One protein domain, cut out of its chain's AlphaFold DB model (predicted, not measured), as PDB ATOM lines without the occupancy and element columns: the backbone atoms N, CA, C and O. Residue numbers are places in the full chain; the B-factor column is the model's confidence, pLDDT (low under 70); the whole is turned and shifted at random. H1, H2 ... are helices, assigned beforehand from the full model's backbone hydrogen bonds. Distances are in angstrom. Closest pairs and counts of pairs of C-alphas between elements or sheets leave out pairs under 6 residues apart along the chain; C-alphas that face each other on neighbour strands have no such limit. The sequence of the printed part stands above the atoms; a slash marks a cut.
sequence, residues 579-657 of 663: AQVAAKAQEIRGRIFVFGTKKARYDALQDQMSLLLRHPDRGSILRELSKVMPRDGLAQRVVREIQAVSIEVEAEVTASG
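What this domain is: This is residues 579 to 657 of the 663 residues of the protein "DUF5667 domain-containing protein" of Candidatus Peribacteraceae bacterium (UniProt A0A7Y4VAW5). Two helical hairpins, H1 with H2 and H3 with H4, pack together where H3 meets H1 steeply, and residues 650 to 657 stick out as an arm. The 79 printed residues hold four named helices, H1 to H4 in order: all helix. The whole is compact, radius of gyration of the C-alphas 13.2 A, spanning 47 by 26 by 20 A.

How they stand to each other: Start with H1, residues 579 to 593; its residues 588 to 593 alone touch H2, residues 598 to 612, closest at C-alphas Ile 592 and Arg 601, 5.2 A. This hairpin's tilt is 34.8 degrees, only just shallow, opposite ways. H3, residues 618 to 628, touches H1 at a steep 63 degrees, closest at C-alphas Ala 585 and Leu 625, 4.8 A. H3 and H4, residues 633 to 655, form a hairpin at a shallow 24 degrees, closest at C-alphas Ser 626 and Ala 635, 5.7 A. H1 and H4 are apart. Every O i to N i+4 pair is within hydrogen-bond range in H1, H2 and H4; in H3, 6 of 7.

Where its parts are: Find C-alpha 579 at (52.495, 25.043, 19.625), where H1 begins its 21.0 A. H2 covers 21.2 A, H3 15.5 A; H4 runs 33.4 A to C-alpha 655 at (21.370, 25.604, 27.073).

The domain as a whole: The printed part has no cut, and its three links are tight. Confidence is under 70 at residues 632 and 653 to 657.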
ATOM      1  N   ALA A 579      51.185  24.630  19.128       81.31
ATOM      2  CA  ALA A 579      52.495  25.043  19.625       81.31
ATOM      3  C   ALA A 579      52.401  26.083  20.758       81.31
ATOM      4  O   ALA A 579      53.130  25.985  21.744       81.31
ATOM      5  N   GLN A 580      51.479  27.047  20.658       84.75
ATOM      6  CA  GLN A 580      51.230  28.042  21.706       84.75
ATOM      7  C   GLN A 580      50.596  27.411  22.950       84.75
ATOM      8  O   GLN A 580      51.002  27.737  24.064       84.75
ATOM      9  N   VAL A 581      49.670  26.460  22.775       88.38
ATOM     10  CA  VAL A 581      49.083  25.693  23.887       88.38
ATOM     11  C   VAL A 581      50.168  24.909  24.633       88.38
ATOM     12  O   VAL A 581      50.246  24.973  25.861       88.38
ATOM     13  N   ALA A 582      51.052  24.222  23.902       85.62
ATOM     14  CA  ALA A 582      52.163  23.483  24.493       85.62
ATOM     15  C   ALA A 582      53.154  24.408  25.223       85.62
ATOM     16  O   ALA A 582      53.563  24.106  26.346       85.62
ATOM     17  N   ALA A 583      53.499  25.558  24.631       86.69
ATOM     18  CA  ALA A 583      54.359  26.556  25.268       86.69
ATOM     19  C   ALA A 583      53.736  27.094  26.566       86.69
ATOM     20  O   ALA A 583      54.415  27.177  27.590       86.69
ATOM     21  N   LYS A 584      52.426  27.370  26.557       87.81
ATOM     22  CA  LYS A 584      51.698  27.852  27.735       87.81
ATOM     23  C   LYS A 584      51.637  26.807  28.848       87.81
ATOM     24  O   LYS A 584      51.843  27.135  30.015       87.81
ATOM     25  N   ALA A 585      51.420  25.539  28.501       89.31
ATOM     26  CA  ALA A 585      51.458  24.436  29.459       89.31
ATOM     27  C   ALA A 585      52.851  24.268  30.100       89.31
ATOM     28  O   ALA A 585      52.950  24.047  31.310       89.31
ATOM     29  N   GLN A 586      53.935  24.428  29.327       89.31
ATOM     30  CA  GLN A 586      55.305  24.403  29.860       89.31
ATOM     31  C   GLN A 586      55.612  25.613  30.751       89.31
ATOM     32  O   GLN A 586      56.246  25.446  31.789       89.31
ATOM     33  N   GLU A 587      55.130  26.809  30.398       90.06
ATOM     34  CA  GLU A 587      55.251  28.021  31.223       90.06
ATOM     35  C   GLU A 587      54.590  27.821  32.598       90.06
ATOM     36  O   GLU A 587      55.207  28.070  33.636       90.06
ATOM     37  N   ILE A 588      53.356  27.304  32.613       89.31
ATOM     38  CA  ILE A 588      52.600  27.017  33.841       89.31
ATOM     39  C   ILE A 588      53.330  25.974  34.692       89.31
ATOM     40  O   ILE A 588      53.511  26.170  35.895       89.31
ATOM     41  N   ARG A 589      53.816  24.889  34.074       89.25
ATOM     42  CA  ARG A 589      54.644  23.896  34.768       89.25
ATOM     43  C   ARG A 589      55.900  24.534  35.358       89.25
ATOM     44  O   ARG A 589      56.223  24.258  36.511       89.25
ATOM     45  N   GLY A 590      56.589  25.380  34.595       84.56
ATOM     46  CA  GLY A 590      57.777  26.099  35.047       84.56
ATOM     47  C   GLY A 590      57.503  26.870  36.334       84.56
ATOM     48  O   GLY A 590      58.226  26.684  37.306       84.56
ATOM     49  N   ARG A 591      56.404  27.634  36.378       86.62
ATOM     50  CA  ARG A 591      55.978  28.417  37.552       86.62
ATOM     51  C   ARG A 591      55.617  27.564  38.765       86.62
ATOM     52  O   ARG A 591      55.992  27.910  39.879       86.62
ATOM     53  N   ILE A 592      54.933  26.437  38.563       86.38
ATOM     54  CA  ILE A 592      54.560  25.530  39.660       86.38
ATOM     55  C   ILE A 592      55.807  24.888  40.277       86.38
ATOM     56  O   ILE A 592      55.923  24.797  41.497       86.38
ATOM     57  N   PHE A 593      56.756  24.445  39.450       85.88
ATOM     58  CA  PHE A 593      57.921  23.685  39.911       85.88
ATOM     59  C   PHE A 593      59.117  24.541  40.351       85.88
ATOM     60  O   PHE A 593      60.107  23.966  40.801       85.88
ATOM     61  N   VAL A 594      59.005  25.878  40.337       85.56
ATOM     62  CA  VAL A 594      59.943  26.763  41.061       85.56
ATOM     63  C   VAL A 594      59.940  26.444  42.560       85.56
ATOM     64  O   VAL A 594      60.966  26.536  43.231       85.56
ATOM     65  N   PHE A 595      58.796  26.018  43.100       81.69
ATOM     66  CA  PHE A 595      58.642  25.767  44.527       81.69
ATOM     67  C   PHE A 595      59.097  24.355  44.924       81.69
ATOM     68  O   PHE A 595      58.749  23.353  44.294       81.69
ATOM     69  N   GLY A 596      59.868  24.249  46.011       75.00
ATOM     70  CA  GLY A 596      60.415  22.974  46.495       75.00
ATOM     71  C   GLY A 596      59.424  22.102  47.280       75.00
ATOM     72  O   GLY A 596      59.536  20.877  47.263       75.00
ATOM     73  N   THR A 597      58.437  22.702  47.952       84.62
ATOM     74  CA  THR A 597      57.512  21.985  48.846       84.62
ATOM     75  C   THR A 597      56.206  21.606  48.146       84.62
ATOM     76  O   THR A 597      55.705  22.332  47.288       84.62
ATOM     77  N   LYS A 598      55.608  20.467  48.530       82.19
ATOM     78  CA  LYS A 598      54.346  19.988  47.931       82.19
ATOM     79  C   LYS A 598      53.205  20.997  48.093       82.19
ATOM     80  O   LYS A 598      52.488  21.230  47.131       82.19
ATOM     81  N   LYS A 599      53.065  21.615  49.272       79.50
ATOM     82  CA  LYS A 599      52.008  22.599  49.559       79.50
ATOM     83  C   LYS A 599      52.112  23.838  48.658       79.50
ATOM     84  O   LYS A 599      51.146  24.164  47.987       79.50
ATOM     85  N   ALA A 600      53.302  24.426  48.528       78.50
ATOM     86  CA  ALA A 600      53.506  25.597  47.674       78.50
ATOM     87  C   ALA A 600      53.245  25.307  46.182       78.50
ATOM     88  O   ALA A 600      52.741  26.163  45.466       78.50
ATOM     89  N   ARG A 601      53.527  24.081  45.711       83.19
ATOM     90  CA  ARG A 601      53.163  23.656  44.346       83.19
ATOM     91  C   ARG A 601      51.651  23.555  44.145       83.19
ATOM     92  O   ARG A 601      51.175  23.829  43.049       83.19
ATOM     93  N   TYR A 602      50.910  23.138  45.174       83.44
ATOM     94  CA  TYR A 602      49.446  23.104  45.135       83.44
ATOM     95  C   TYR A 602      48.856  24.511  45.097       83.44
ATOM     96  O   TYR A 602      47.996  24.766  44.257       83.44
ATOM     97  N   ASP A 603      49.358  25.411  45.940       79.31
ATOM     98  CA  ASP A 603      48.893  26.799  45.998       79.31
ATOM     99  C   ASP A 603      49.187  27.513  44.663       79.31
ATOM    100  O   ASP A 603      48.286  28.055  44.030       79.31
ATOM    101  N   ALA A 604      50.405  27.362  44.127       82.19
ATOM    102  CA  ALA A 604      50.764  27.900  42.813       82.19
ATOM    103  C   ALA A 604      49.941  27.293  41.664       82.19
ATOM    104  O   ALA A 604      49.600  27.995  40.711       82.19
ATOM    105  N   LEU A 605      49.603  25.996  41.723       86.62
ATOM    106  CA  LEU A 605      48.694  25.387  40.749       86.62
ATOM    107  C   LEU A 605      47.309  26.041  40.834       86.62
ATOM    108  O   LEU A 605      46.752  26.377  39.796       86.62
ATOM    109  N   GLN A 606      46.773  26.244  42.038       85.88
ATOM    110  CA  GLN A 606      45.468  26.873  42.253       85.88
ATOM    111  C   GLN A 606      45.430  28.318  41.734       85.88
ATOM    112  O   GLN A 606      44.478  28.687  41.044       85.88
ATOM    113  N   ASP A 607      46.496  29.087  41.953       83.88
ATOM    114  CA  ASP A 607      46.629  30.440  41.411       83.88
ATOM    115  C   ASP A 607      46.614  30.427  39.877       83.88
ATOM    116  O   ASP A 607      45.859  31.174  39.252       83.88
ATOM    117  N   GLN A 608      47.369  29.521  39.242       87.38
ATOM    118  CA  GLN A 608      47.353  29.394  37.779       87.38
ATOM    119  C   GLN A 608      45.999  28.893  37.247       87.38
ATOM    120  O   GLN A 608      45.582  29.324  36.174       87.38
ATOM    121  N   MET A 609      45.285  28.028  37.979       84.75
ATOM    122  CA  MET A 609      43.934  27.597  37.592       84.75
ATOM    123  C   MET A 609      42.947  28.769  37.610       84.75
ATOM    124  O   MET A 609      42.148  28.889  36.685       84.75
ATOM    125  N   SER A 610      43.040  29.666  38.600       82.81
ATOM    126  CA  SER A 610      42.171  30.848  38.680       82.81
ATOM    127  C   SER A 610      42.347  31.793  37.483       82.81
ATOM    128  O   SER A 610      41.367  32.314  36.952       82.81
ATOM    129  N   LEU A 611      43.581  31.929  36.986       81.88
ATOM    130  CA  LEU A 611      43.901  32.725  35.799       81.88
ATOM    131  C   LEU A 611      43.389  32.079  34.500       81.88
ATOM    132  O   LEU A 611      43.066  32.784  33.546       81.88
ATOM    133  N   LEU A 612      43.292  30.746  34.455       84.69
ATOM    134  CA  LEU A 612      42.784  30.011  33.293       84.69
ATOM    135  C   LEU A 612      41.256  29.980  33.201       84.69
ATOM    136  O   LEU A 612      40.745  29.692  32.121       84.69
ATOM    137  N   LEU A 613      40.523  30.286  34.281       79.88
ATOM    138  CA  LEU A 613      39.052  30.258  34.300       79.88
ATOM    139  C   LEU A 613      38.420  31.127  33.204       79.88
ATOM    140  O   LEU A 613      37.361  30.783  32.695       79.88
ATOM    141  N   ARG A 614      39.076  32.228  32.820       70.62
ATOM    142  CA  ARG A 614      38.588  33.170  31.798       70.62
ATOM    143  C   ARG A 614      39.268  33.005  30.434       70.62
ATOM    144  O   ARG A 614      39.090  33.850  29.562       70.62
ATOM    145  N   HIS A 615      40.076  31.959  30.245       79.88
ATOM    146  CA  HIS A 615      40.824  31.749  29.006       79.88
ATOM    147  C   HIS A 615      40.004  30.926  27.993       79.88
ATOM    148  O   HIS A 615      39.555  29.835  28.347       79.88
ATOM    149  N   PRO A 616      39.870  31.356  26.719       77.88
ATOM    150  CA  PRO A 616      39.067  30.643  25.713       77.88
ATOM    151  C   PRO A 616      39.576  29.215  25.455       77.88
ATOM    152  O   PRO A 616      38.798  28.274  25.357       77.88
ATOM    153  N   ASP A 617      40.898  29.021  25.442       84.62
ATOM    154  CA  ASP A 617      41.521  27.702  25.255       84.62
ATOM    155  C   ASP A 617      41.766  26.917  26.562       84.62
ATOM    156  O   ASP A 617      42.625  26.027  26.588       84.62
ATOM    157  N   ARG A 618      41.044  27.217  27.660       85.94
ATOM    158  CA  ARG A 618      41.210  26.552  28.977       85.94
ATOM    159  C   ARG A 618      41.272  25.029  28.839       85.94
ATOM    160  O   ARG A 618      42.216  24.408  29.320       85.94
ATOM    161  N   GLY A 619      40.324  24.421  28.124       83.94
ATOM    162  CA  GLY A 619      40.273  22.965  27.943       83.94
ATOM    163  C   GLY A 619      41.472  22.382  27.179       83.94
ATOM    164  O   GLY A 619      41.938  21.285  27.491       83.94
ATOM    165  N   SER A 620      42.014  23.102  26.196       86.25
ATOM    166  CA  SER A 620      43.189  22.664  25.425       86.25
ATOM    167  C   SER A 620      44.477  22.792  26.242       86.25
ATOM    168  O   SER A 620      45.285  21.863  26.265       86.25
ATOM    169  N   ILE A 621      44.626  23.891  26.991       87.31
ATOM    170  CA  ILE A 621      45.765  24.122  27.891       87.31
ATOM    171  C   ILE A 621      45.778  23.096  29.027       87.31
ATOM    172  O   ILE A 621      46.829  22.530  29.313       87.31
ATOM    173  N   LEU A 622      44.631  22.804  29.646       88.12
ATOM    174  CA  LEU A 622      44.545  21.815  30.726       88.12
ATOM    175  C   LEU A 622      44.875  20.397  30.238       88.12
ATOM    176  O   LEU A 622      45.583  19.663  30.931       88.12
ATOM    177  N   ARG A 623      44.426  20.020  29.030       86.69
ATOM    178  CA  ARG A 623      44.765  18.724  28.418       86.69
ATOM    179  C   ARG A 623      46.263  18.584  28.183       86.69
ATOM    180  O   ARG A 623      46.822  17.553  28.550       86.69
ATOM    181  N   GLU A 624      46.930  19.607  27.652       89.50
ATOM    182  CA  GLU A 624      48.390  19.570  27.505       89.50
ATOM    183  C   GLU A 624      49.119  19.624  28.850       89.50
ATOM    184  O   GLU A 624      50.038  18.842  29.084       89.50
ATOM    185  N   LEU A 625      48.658  20.444  29.795       87.81
ATOM    186  CA  LEU A 625      49.225  20.497  31.141       87.81
ATOM    187  C   LEU A 625      49.172  19.120  31.824       87.81
ATOM    188  O   LEU A 625      50.156  18.702  32.429       87.81
ATOM    189  N   SER A 626      48.084  18.360  31.657       87.31
ATOM    190  CA  SER A 626      47.962  17.006  32.219       87.31
ATOM    191  C   SER A 626      49.017  16.016  31.700       87.31
ATOM    192  O   SER A 626      49.422  15.121  32.442       87.31
ATOM    193  N   LYS A 627      49.508  16.192  30.463       87.38
ATOM    194  CA  LYS A 627      50.546  15.335  29.864       87.38
ATOM    195  C   LYS A 627      51.940  15.656  30.391       87.38
ATOM    196  O   LYS A 627      52.784  14.768  30.480       87.38
ATOM    197  N   VAL A 628      52.189  16.926  30.706       87.31
ATOM    198  CA  VAL A 628      53.516  17.424  31.093       87.31
ATOM    199  C   VAL A 628      53.718  17.395  32.621       87.31
ATOM    200  O   VAL A 628      54.850  17.407  33.109       87.31
ATOM    201  N   MET A 629      52.640  17.323  33.406       85.19
ATOM    202  CA  MET A 629      52.712  17.233  34.866       85.19
ATOM    203  C   MET A 629      53.170  15.837  35.342       85.19
ATOM    204  O   MET A 629      52.739  14.822  34.795       85.19
ATOM    205  N   PRO A 630      54.006  15.743  36.398       80.38
ATOM    206  CA  PRO A 630      54.313  14.471  37.053       80.38
ATOM    207  C   PRO A 630      53.036  13.798  37.568       80.38
ATOM    208  O   PRO A 630      52.139  14.488  38.053       80.38
ATOM    209  N   ARG A 631      52.971  12.459  37.531       72.88
ATOM    210  CA  ARG A 631      51.797  11.647  37.936       72.88
ATOM    211  C   ARG A 631      51.476  11.669  39.442       72.88
ATOM    212  O   ARG A 631      50.753  10.812  39.944       72.88
ATOM    213  N   ASP A 632      51.977  12.668  40.151       68.31
ATOM    214  CA  ASP A 632      51.666  12.941  41.544       68.31
ATOM    215  C   ASP A 632      50.273  13.590  41.654       68.31
ATOM    216  O   ASP A 632      49.692  14.025  40.657       68.31
ATOM    217  N   GLY A 633      49.718  13.700  42.866       71.25
ATOM    218  CA  GLY A 633      48.349  14.191  43.111       71.25
ATOM    219  C   GLY A 633      47.974  15.560  42.500       71.25
ATOM    220  O   GLY A 633      46.797  15.916  42.503       71.25
ATOM    221  N   LEU A 634      48.933  16.326  41.965       78.75
ATOM    222  CA  LEU A 634      48.707  17.550  41.185       78.75
ATOM    223  C   LEU A 634      48.101  17.253  39.804       78.75
ATOM    224  O   LEU A 634      47.160  17.930  39.396       78.75
ATOM    225  N   ALA A 635      48.568  16.209  39.107       79.25
ATOM    226  CA  ALA A 635      47.999  15.802  37.820       79.25
ATOM    227  C   ALA A 635      46.542  15.346  37.978       79.25
ATOM    228  O   ALA A 635      45.689  15.694  37.166       79.25
ATOM    229  N   GLN A 636      46.223  14.655  39.079       80.69
ATOM    230  CA  GLN A 636      44.843  14.274  39.399       80.69
ATOM    231  C   GLN A 636      43.929  15.490  39.602       80.69
ATOM    232  O   GLN A 636      42.749  15.425  39.271       80.69
ATOM    233  N   ARG A 637      44.453  16.605  40.128       81.25
ATOM    234  CA  ARG A 637      43.684  17.846  40.281       81.25
ATOM    235  C   ARG A 637      43.406  18.503  38.931       81.25
ATOM    236  O   ARG A 637      42.270  18.892  38.691       81.25
ATOM    237  N   VAL A 638      44.398  18.549  38.041       82.56
ATOM    238  CA  VAL A 638      44.221  19.039  36.661       82.56
ATOM    239  C   VAL A 638      43.182  18.195  35.915       82.56
ATOM    240  O   VAL A 638      42.322  18.744  35.241       82.56
ATOM    241  N   VAL A 639      43.189  16.871  36.094       84.38
ATOM    242  CA  VAL A 639      42.181  15.977  35.493       84.38
ATOM    243  C   VAL A 639      40.765  16.262  36.008       84.38
ATOM    244  O   VAL A 639      39.828  16.262  35.214       84.38
ATOM    245  N   ARG A 640      40.589  16.564  37.303       83.88
ATOM    246  CA  ARG A 640      39.275  16.972  37.840       83.88
ATOM    247  C   ARG A 640      38.793  18.295  37.244       83.88
ATOM    248  O   ARG A 640      37.609  18.426  36.966       83.88
ATOM    249  N   GLU A 641      39.694  19.245  37.014       81.81
ATOM    250  CA  GLU A 641      39.355  20.508  36.343       81.81
ATOM    251  C   GLU A 641      38.986  20.298  34.869       81.81
ATOM    252  O   GLU A 641      38.060  20.932  34.378       81.81
ATOM    253  N   ILE A 642      39.639  19.364  34.167       85.25
ATOM    254  CA  ILE A 642      39.234  18.974  32.804       85.25
ATOM    255  C   ILE A 642      37.802  18.423  32.808       85.25
ATOM    256  O   ILE A 642      37.010  18.778  31.939       85.25
ATOM    257  N   GLN A 643      37.458  17.585  33.789       82.94
ATOM    258  CA  GLN A 643      36.100  17.050  33.934       82.94
ATOM    259  C   GLN A 643      35.081  18.154  34.245       82.94
ATOM    260  O   GLN A 643      34.012  18.161  33.646       82.94
ATOM    261  N   ALA A 644      35.421  19.107  35.117       82.44
ATOM    262  CA  ALA A 644      34.562  20.250  35.423       82.44
ATOM    263  C   ALA A 644      34.280  21.106  34.175       82.44
ATOM    264  O   ALA A 644      33.127  21.418  33.903       82.44
ATOM    265  N   VAL A 645      35.308  21.391  33.367       81.25
ATOM    266  CA  VAL A 645      35.152  22.109  32.089       81.25
ATOM    267  C   VAL A 645      34.280  21.329  31.106       81.25
ATOM    268  O   VAL A 645      33.458  21.927  30.425       81.25
ATOM    269  N   SER A 646      34.431  20.002  31.024       78.31
ATOM    270  CA  SER A 646      33.588  19.167  30.153       78.31
ATOM    271  C   SER A 646      32.110  19.281  30.524       78.31
ATOM    272  O   SER A 646      31.271  19.445  29.646       78.31
ATOM    273  N   ILE A 647      31.803  19.260  31.825       80.19
ATOM    274  CA  ILE A 647      30.437  19.395  32.347       80.19
ATOM    275  C   ILE A 647      29.889  20.809  32.090       80.19
ATOM    276  O   ILE A 647      28.734  20.950  31.696       80.19
ATOM    277  N   GLU A 648      30.706  21.853  32.275       79.38
ATOM    278  CA  GLU A 648      30.338  23.247  31.970       79.38
ATOM    279  C   GLU A 648      29.996  23.426  30.481       79.38
ATOM    280  O   GLU A 648      28.959  23.997  30.149       79.38
ATOM    281  N   VAL A 649      30.821  22.875  29.587       75.56
ATOM    282  CA  VAL A 649      30.606  22.946  28.134       75.56
ATOM    283  C   VAL A 649      29.374  22.141  27.714       75.56
ATOM    284  O   VAL A 649      28.585  22.615  26.903       75.56
ATOM    285  N   GLU A 650      29.159  20.948  28.274       74.38
ATOM    286  CA  GLU A 650      27.947  20.157  28.016       74.38
ATOM    287  C   GLU A 650      26.675  20.900  28.452       74.38
ATOM    288  O   GLU A 650      25.680  20.888  27.719       74.38
ATOM    289  N   ALA A 651      26.714  21.593  29.596       73.44
ATOM    290  CA  ALA A 651      25.617  22.421  30.096       73.44
ATOM    291  C   ALA A 651      25.356  23.658  29.213       73.44
ATOM    292  O   ALA A 651      24.205  24.011  28.960       73.44
ATOM    293  N   GLU A 652      26.407  24.297  28.696       71.75
ATOM    294  CA  GLU A 652      26.299  25.452  27.797       71.75
ATOM    295  C   GLU A 652      25.766  25.050  26.406       71.75
ATOM    296  O   GLU A 652      24.888  25.708  25.842       71.75
ATOM    297  N   VAL A 653      26.208  23.901  25.882       67.88
ATOM    298  CA  VAL A 653      25.721  23.336  24.613       67.88
ATOM    299  C   VAL A 653      24.248  22.930  24.715       67.88
ATOM    300  O   VAL A 653      23.469  23.254  23.817       67.88
ATOM    301  N   THR A 654      23.827  22.317  25.826       67.81
ATOM    302  CA  THR A 654      22.402  22.016  26.062       67.81
ATOM    303  C   THR A 654      21.550  23.274  26.265       67.81
ATOM    304  O   THR A 654      20.432  23.321  25.752       67.81
ATOM    305  N   ALA A 655      22.066  24.320  26.921       65.62
ATOM    306  CA  ALA A 655      21.370  25.604  27.073       65.62
ATOM    307  C   ALA A 655      21.212  26.370  25.742       65.62
ATOM    308  O   ALA A 655      20.229  27.083  25.547       65.62
ATOM    309  N   SER A 656      22.151  26.190  24.807       61.41
ATOM    310  CA  SER A 656      22.125  26.789  23.461       61.41
ATOM    311  C   SER A 656      21.278  26.023  22.424       61.41
ATOM    312  O   SER A 656      21.174  26.457  21.278       61.41
ATOM    313  N   GLY A 657      20.646  24.903  22.807       50.72
ATOM    314  CA  GLY A 657      19.798  24.091  21.922       50.72
ATOM    315  C   GLY A 657      20.559  23.229  20.905       50.72
ATOM    316  O   GLY A 657      19.951  22.710  19.967       50.72
TER     317      GLY A 657